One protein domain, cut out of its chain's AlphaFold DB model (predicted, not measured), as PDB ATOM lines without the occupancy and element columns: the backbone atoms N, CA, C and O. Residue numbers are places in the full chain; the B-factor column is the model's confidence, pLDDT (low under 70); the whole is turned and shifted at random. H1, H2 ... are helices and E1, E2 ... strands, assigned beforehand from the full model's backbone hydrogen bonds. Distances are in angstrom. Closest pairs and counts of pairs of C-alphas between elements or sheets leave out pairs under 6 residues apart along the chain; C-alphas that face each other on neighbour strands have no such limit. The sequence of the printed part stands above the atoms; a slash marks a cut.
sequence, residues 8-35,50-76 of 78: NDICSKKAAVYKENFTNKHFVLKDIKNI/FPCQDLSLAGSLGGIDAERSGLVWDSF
ATOM      1  N   ASN A   8     143.277 254.751 346.114       94.19
ATOM      2  CA  ASN A   8     144.074 255.968 346.236       94.19
ATOM      3  C   ASN A   8     145.476 255.667 346.770       94.19
ATOM      4  O   ASN A   8     145.653 254.809 347.629       94.19
ATOM      5  N   ASP A   9     146.461 256.393 346.249       93.31
ATOM      6  CA  ASP A   9     147.800 256.511 346.825       93.31
ATOM      7  C   ASP A   9     148.386 257.862 346.374       93.31
ATOM      8  O   ASP A   9     147.999 258.392 345.328       93.31
ATOM      9  N   ILE A  10     149.327 258.424 347.132       92.62
ATOM     10  CA  ILE A  10     150.042 259.662 346.775       92.62
ATOM     11  C   ILE A  10     151.273 259.383 345.890       92.62
ATOM     12  O   ILE A  10     151.804 260.274 345.227       92.62
ATOM     13  N   CYS A  11     151.752 258.137 345.849       92.88
ATOM     14  CA  CYS A  11     152.971 257.753 345.152       92.88
ATOM     15  C   CYS A  11     152.726 257.449 343.667       92.88
ATOM     16  O   CYS A  11     152.107 256.449 343.299       92.88
ATOM     17  N   SER A  12     153.337 258.247 342.790       92.88
ATOM     18  CA  SER A  12     153.281 258.055 341.335       92.88
ATOM     19  C   SER A  12     153.824 256.696 340.870       92.88
ATOM     20  O   SER A  12     153.280 256.105 339.939       92.88
ATOM     21  N   LYS A  13     154.848 256.152 341.543       93.56
ATOM     22  CA  LYS A  13     155.388 254.813 341.239       93.56
ATOM     23  C   LYS A  13     154.363 253.715 341.521       93.56
ATOM     24  O   LYS A  13     154.202 252.806 340.712       93.56
ATOM     25  N   LYS A  14     153.635 253.814 342.636       91.75
ATOM     26  CA  LYS A  14     152.569 252.862 342.975       91.75
ATOM     27  C   LYS A  14     151.382 252.987 342.029       91.75
ATOM     28  O   LYS A  14     150.829 251.971 341.625       91.75
ATOM     29  N   ALA A  15     151.051 254.208 341.615       92.88
ATOM     30  CA  ALA A  15     150.037 254.436 340.595       92.88
ATOM     31  C   ALA A  15     150.389 253.751 339.270       92.88
ATOM     32  O   ALA A  15     149.520 253.129 338.671       92.88
ATOM     33  N   ALA A  16     151.647 253.823 338.824       92.62
ATOM     34  CA  ALA A  16     152.090 253.114 337.623       92.62
ATOM     35  C   ALA A  16     151.895 251.596 337.774       92.62
ATOM     36  O   ALA A  16     151.207 250.990 336.962       92.62
ATOM     37  N   VAL A  17     152.386 251.004 338.870       93.06
ATOM     38  CA  VAL A  17     152.201 249.568 339.149       93.06
ATOM     39  C   VAL A  17     150.718 249.181 339.180       93.06
ATOM     40  O   VAL A  17     150.340 248.166 338.600       93.06
ATOM     41  N   TYR A  18     149.861 249.989 339.811       92.06
ATOM     42  CA  TYR A  18     148.424 249.728 339.859       92.06
ATOM     43  C   TYR A  18     147.799 249.725 338.458       92.06
ATOM     44  O   TYR A  18     147.021 248.832 338.141       92.06
ATOM     45  N   LYS A  19     148.153 250.693 337.605       90.44
ATOM     46  CA  LYS A  19     147.607 250.823 336.245       90.44
ATOM     47  C   LYS A  19     148.020 249.691 335.313       90.44
ATOM     48  O   LYS A  19     147.227 249.311 334.462       90.44
ATOM     49  N   GLU A  20     149.227 249.160 335.485       93.06
ATOM     50  CA  GLU A  20     149.708 248.022 334.694       93.06
ATOM     51  C   GLU A  20     149.010 246.708 335.084       93.06
ATOM     52  O   GLU A  20     148.822 245.832 334.246       93.06
ATOM     53  N   ASN A  21     148.601 246.558 336.350       90.88
ATOM     54  CA  ASN A  21     148.045 245.301 336.870       90.88
ATOM     55  C   ASN A  21     146.512 245.304 337.007       90.88
ATOM     56  O   ASN A  21     145.895 244.243 337.094       90.88
ATOM     57  N   PHE A  22     145.882 246.481 337.037       88.00
ATOM     58  CA  PHE A  22     144.448 246.652 337.259       88.00
ATOM     59  C   PHE A  22     143.849 247.681 336.298       88.00
ATOM     60  O   PHE A  22     144.530 248.492 335.679       88.00
ATOM     61  N   THR A  23     142.520 247.696 336.197       79.31
ATOM     62  CA  THR A  23     141.820 248.713 335.405       79.31
ATOM     63  C   THR A  23     142.032 250.110 336.008       79.31
ATOM     64  O   THR A  23     141.609 250.383 337.129       79.31
ATOM     65  N   ASN A  24     142.601 251.036 335.229       74.75
ATOM     66  CA  ASN A  24     142.890 252.427 335.628       74.75
ATOM     67  C   ASN A  24     141.639 253.294 335.939       74.75
ATOM     68  O   ASN A  24     141.754 254.468 336.265       74.75
ATOM     69  N   LYS A  25     140.417 252.760 335.841       83.62
ATOM     70  CA  LYS A  25     139.179 253.549 336.011       83.62
ATOM     71  C   LYS A  25     138.922 254.008 337.449       83.62
ATOM     72  O   LYS A  25     138.137 254.927 337.645       83.62
ATOM     73  N   HIS A  26     139.551 253.368 338.434       88.62
ATOM     74  CA  HIS A  26     139.213 253.540 339.851       88.62
ATOM     75  C   HIS A  26     140.353 254.120 340.697       88.62
ATOM     76  O   HIS A  26     140.191 254.240 341.906       88.62
ATOM     77  N   PHE A  27     141.496 254.466 340.093       92.38
ATOM     78  CA  PHE A  27     142.670 254.936 340.829       92.38
ATOM     79  C   PHE A  27     142.761 256.466 340.869       92.38
ATOM     80  O   PHE A  27     142.761 257.126 339.830       92.38
ATOM     81  N   VAL A  28     142.936 257.024 342.065       93.94
ATOM     82  CA  VAL A  28     143.112 258.457 342.314       93.94
ATOM     83  C   VAL A  28     144.518 258.716 342.861       93.94
ATOM     84  O   VAL A  28     144.827 258.332 343.986       93.94
ATOM     85  N   LEU A  29     145.370 259.400 342.086       94.25
ATOM     86  CA  LEU A  29     146.696 259.847 342.537       94.25
ATOM     87  C   LEU A  29     146.559 261.177 343.291       94.25
ATOM     88  O   LEU A  29     146.558 262.243 342.673       94.25
ATOM     89  N   LYS A  30     146.391 261.117 344.611       92.19
ATOM     90  CA  LYS A  30     146.199 262.298 345.466       92.19
ATOM     91  C   LYS A  30     146.610 261.984 346.901       92.19
ATOM     92  O   LYS A  30     146.568 260.828 347.306       92.19
ATOM     93  N   ASP A  31     146.967 263.007 347.667       90.31
ATOM     94  CA  ASP A  31     147.017 262.887 349.125       90.31
ATOM     95  C   ASP A  31     145.601 262.624 349.670       90.31
ATOM     96  O   ASP A  31     144.664 263.350 349.315       90.31
ATOM     97  N   ILE A  32     145.459 261.594 350.510       87.50
ATOM     98  CA  ILE A  32     144.192 261.199 351.134       87.50
ATOM     99  C   ILE A  32     143.605 262.326 351.995       87.50
ATOM    100  O   ILE A  32     142.392 262.498 352.003       87.50
ATOM    101  N   LYS A  33     144.444 263.194 352.583       85.44
ATOM    102  CA  LYS A  33     144.019 264.392 353.339       85.44
ATOM    103  C   LYS A  33     143.199 265.379 352.509       85.44
ATOM    104  O   LYS A  33     142.462 266.200 353.042       85.44
ATOM    105  N   ASN A  34     143.338 265.316 351.186       88.25
ATOM    106  CA  ASN A  34     142.633 266.181 350.246       88.25
ATOM    107  C   ASN A  34     141.424 265.483 349.597       88.25
ATOM    108  O   ASN A  34     140.936 265.945 348.556       88.25
ATOM    109  N   ILE A  35     140.977 264.349 350.137       88.06
ATOM    110  CA  ILE A  35     139.818 263.590 349.664       88.06
ATOM    111  C   ILE A  35     138.727 263.685 350.728       88.06
ATOM    112  O   ILE A  35     138.963 263.404 351.894       88.06
ATOM    113  N   PHE A  50     148.249 252.261 356.164       68.06
ATOM    114  CA  PHE A  50     148.940 253.514 356.462       68.06
ATOM    115  C   PHE A  50     150.411 253.233 356.825       68.06
ATOM    116  O   PHE A  50     150.738 252.128 357.271       68.06
ATOM    117  N   PRO A  51     151.338 254.178 356.587       62.28
ATOM    118  CA  PRO A  51     152.751 253.957 356.870       62.28
ATOM    119  C   PRO A  51     152.975 253.749 358.375       62.28
ATOM    120  O   PRO A  51     152.758 254.645 359.182       62.28
ATOM    121  N   CYS A  52     153.477 252.574 358.758       53.19
ATOM    122  CA  CYS A  52     153.802 252.240 360.149       53.19
ATOM    123  C   CYS A  52     155.152 252.806 360.623       53.19
ATOM    124  O   CYS A  52     155.682 252.361 361.638       53.19
ATOM    125  N   GLN A  53     155.744 253.749 359.882       51.25
ATOM    126  CA  GLN A  53     157.103 254.248 360.132       51.25
ATOM    127  C   GLN A  53     157.251 254.821 361.544       51.25
ATOM    128  O   GLN A  53     158.261 254.558 362.187       51.25
ATOM    129  N   ASP A  54     156.210 255.465 362.066       46.81
ATOM    130  CA  ASP A  54     156.208 256.037 363.417       46.81
ATOM    131  C   ASP A  54     155.782 255.033 364.514       46.81
ATOM    132  O   ASP A  54     155.824 255.355 365.701       46.81
ATOM    133  N   LEU A  55     155.402 253.805 364.126       41.97
ATOM    134  CA  LEU A  55     154.955 252.709 365.003       41.97
ATOM    135  C   LEU A  55     155.932 251.521 365.049       41.97
ATOM    136  O   LEU A  55     155.769 250.615 365.864       41.97
ATOM    137  N   SER A  56     156.923 251.482 364.156       43.59
ATOM    138  CA  SER A  56     157.896 250.389 364.087       43.59
ATOM    139  C   SER A  56     159.026 250.569 365.106       43.59
ATOM    140  O   SER A  56     159.431 251.692 365.395       43.59
ATOM    141  N   LEU A  57     159.598 249.460 365.596       45.22
ATOM    142  CA  LEU A  57     160.733 249.454 366.538       45.22
ATOM    143  C   LEU A  57     162.002 250.138 365.972       45.22
ATOM    144  O   LEU A  57     162.890 250.516 366.726       45.22
ATOM    145  N   ALA A  58     162.082 250.272 364.643       53.34
ATOM    146  CA  ALA A  58     163.154 250.948 363.907       53.34
ATOM    147  C   ALA A  58     162.802 252.401 363.513       53.34
ATOM    148  O   ALA A  58     163.559 253.042 362.785       53.34
ATOM    149  N   GLY A  59     161.640 252.901 363.947       50.88
ATOM    150  CA  GLY A  59     161.167 254.270 363.753       50.88
ATOM    151  C   GLY A  59     161.329 255.136 365.002       50.88
ATOM    152  O   GLY A  59     161.783 254.671 366.044       50.88
ATOM    153  N   SER A  60     160.930 256.407 364.926       51.69
ATOM    154  CA  SER A  60     161.132 257.390 366.005       51.69
ATOM    155  C   SER A  60     160.154 257.278 367.185       51.69
ATOM    156  O   SER A  60     160.139 258.175 368.022       51.69
ATOM    157  N   LEU A  61     159.339 256.212 367.260       53.28
ATOM    158  CA  LEU A  61     158.326 255.993 368.310       53.28
ATOM    159  C   LEU A  61     157.373 257.195 368.493       53.28
ATOM    160  O   LEU A  61     156.992 257.535 369.610       53.28
ATOM    161  N   GLY A  62     156.984 257.845 367.391       53.31
ATOM    162  CA  GLY A  62     156.097 259.017 367.406       53.31
ATOM    163  C   GLY A  62     154.636 258.707 367.763       53.31
ATOM    164  O   GLY A  62     153.856 259.628 367.985       53.31
ATOM    165  N   GLY A  63     154.256 257.428 367.837       54.84
ATOM    166  CA  GLY A  63     152.894 257.008 368.178       54.84
ATOM    167  C   GLY A  63     151.914 257.164 367.012       54.84
ATOM    168  O   GLY A  63     152.322 257.380 365.875       54.84
ATOM    169  N   ILE A  64     150.613 257.006 367.277       56.41
ATOM    170  CA  ILE A  64     149.527 257.076 366.273       56.41
ATOM    171  C   ILE A  64     149.176 258.514 365.852       56.41
ATOM    172  O   ILE A  64     148.520 258.706 364.835       56.41
ATOM    173  N   ASP A  65     149.648 259.511 366.601       52.78
ATOM    174  CA  ASP A  65     149.375 260.935 366.367       52.78
ATOM    175  C   ASP A  65     150.479 261.638 365.554       52.78
ATOM    176  O   ASP A  65     150.400 262.837 365.285       52.78
ATOM    177  N   ALA A  66     151.527 260.908 365.161       54.09
ATOM    178  CA  ALA A  66     152.600 261.447 364.335       54.09
ATOM    179  C   ALA A  66     152.145 261.660 362.880       54.09
ATOM    180  O   ALA A  66     151.204 261.038 362.389       54.09
ATOM    181  N   GLU A  67     152.834 262.557 362.171       57.38
ATOM    182  CA  GLU A  67     152.409 263.113 360.876       57.38
ATOM    183  C   GLU A  67     152.059 262.054 359.811       57.38
ATOM    184  O   GLU A  67     151.204 262.300 358.951       57.38
ATOM    185  N   ARG A  68     152.700 260.876 359.864       56.69
ATOM    186  CA  ARG A  68     152.490 259.780 358.910       56.69
ATOM    187  C   ARG A  68     151.619 258.653 359.463       56.69
ATOM    188  O   ARG A  68     150.836 258.094 358.697       56.69
ATOM    189  N   SER A  69     151.703 258.317 360.748       51.84
ATOM    190  CA  SER A  69     150.824 257.314 361.376       51.84
ATOM    191  C   SER A  69     149.387 257.811 361.579       51.84
ATOM    192  O   SER A  69     148.455 257.014 361.459       51.84
ATOM    193  N   GLY A  70     149.191 259.120 361.763       56.84
ATOM    194  CA  GLY A  70     147.880 259.769 361.877       56.84
ATOM    195  C   GLY A  70     147.011 259.657 360.621       56.84
ATOM    196  O   GLY A  70     145.800 259.848 360.700       56.84
ATOM    197  N   LEU A  71     147.586 259.241 359.482       57.78
ATOM    198  CA  LEU A  71     146.848 258.931 358.248       57.78
ATOM    199  C   LEU A  71     145.799 257.825 358.432       57.78
ATOM    200  O   LEU A  71     144.914 257.678 357.587       57.78
ATOM    201  N   VAL A  72     145.877 257.046 359.516       57.69
ATOM    202  CA  VAL A  72     144.804 256.126 359.910       57.69
ATOM    203  C   VAL A  72     143.475 256.864 360.099       57.69
ATOM    204  O   VAL A  72     142.446 256.368 359.649       57.69
ATOM    205  N   TRP A  73     143.489 258.069 360.675       58.56
ATOM    206  CA  TRP A  73     142.285 258.865 360.886       58.56
ATOM    207  C   TRP A  73     141.759 259.421 359.568       58.56
ATOM    208  O   TRP A  73     140.575 259.263 359.285       58.56
ATOM    209  N   ASP A  74     142.630 259.957 358.712       63.06
ATOM    210  CA  ASP A  74     142.238 260.454 357.385       63.06
ATOM    211  C   ASP A  74     141.670 259.338 356.487       63.06
ATOM    212  O   ASP A  74     140.774 259.571 355.682       63.06
ATOM    213  N   SER A  75     142.146 258.098 356.647       54.94
ATOM    214  CA  SER A  75     141.698 256.950 355.842       54.94
ATOM    215  C   SER A  75     140.296 256.441 356.205       54.94
ATOM    216  O   SER A  75     139.668 255.763 355.390       54.94
ATOM    217  N   PHE A  76     139.814 256.724 357.419       60.38
ATOM    218  CA  PHE A  76     138.516 256.252 357.926       60.38
ATOM    219  C   PHE A  76     137.554 257.386 358.314       60.38
ATOM    220  O   PHE A  76     136.429 257.108 358.736       60.38
TER     221      PHE A  76
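This is residues 8 to 35 and 50 to 76 of the 78 residues of the protein "DNA (cytosine-5-)-methyltransferase" of Candidatus Desulfosporosinus infrequens (UniProt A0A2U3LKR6). Little regular structure stands in this loose, elongated model of two lobes: in residues 8 to 35, helix H1 lies beside the short strand E1, and in residues 50 to 76 a winding loop ends in the small helix H2. The 55 printed residues run H1, E1, H2; the class is mostly helix, with only 19 residues in named elements. The radius of gyration of the C-alphas is 13.4 A, and the spans are 37 by 23 by 14 A.

Start at H1, residues 12 to 21, and look across to E1, residues 27 to 29: their closest C-alphas, those of Ala 15 and Leu 29, are 6.6 A apart. A tight link joins them. E1 pairs with no named strand, but residues 8 to 9 pair with its residues 28 to 29, parallel. H2, residues 71 to 76, is apart from both. In H1 and H2 every O i to N i+4 pair is within hydrogen-bond range.

Find C-alpha 12 at (153.281, 258.055, 341.335); from there H1 runs 14.5 A to C-alpha 21. E1 spans 6.6 A from C-alpha 27 to C-alpha 29. H2 runs 8.8 A to C-alpha 76 at (138.516, 256.252, 357.926).

The C-alphas farthest apart, those of Lys 25 and Leu 61, are 37.6 A apart. Residues 36 to 49 are not printed; C-alphas 35 and 50 are 15.2 A apart across this cut, which lies in the link from E1 to H2. Residues 50 to 76 have pLDDT under 70.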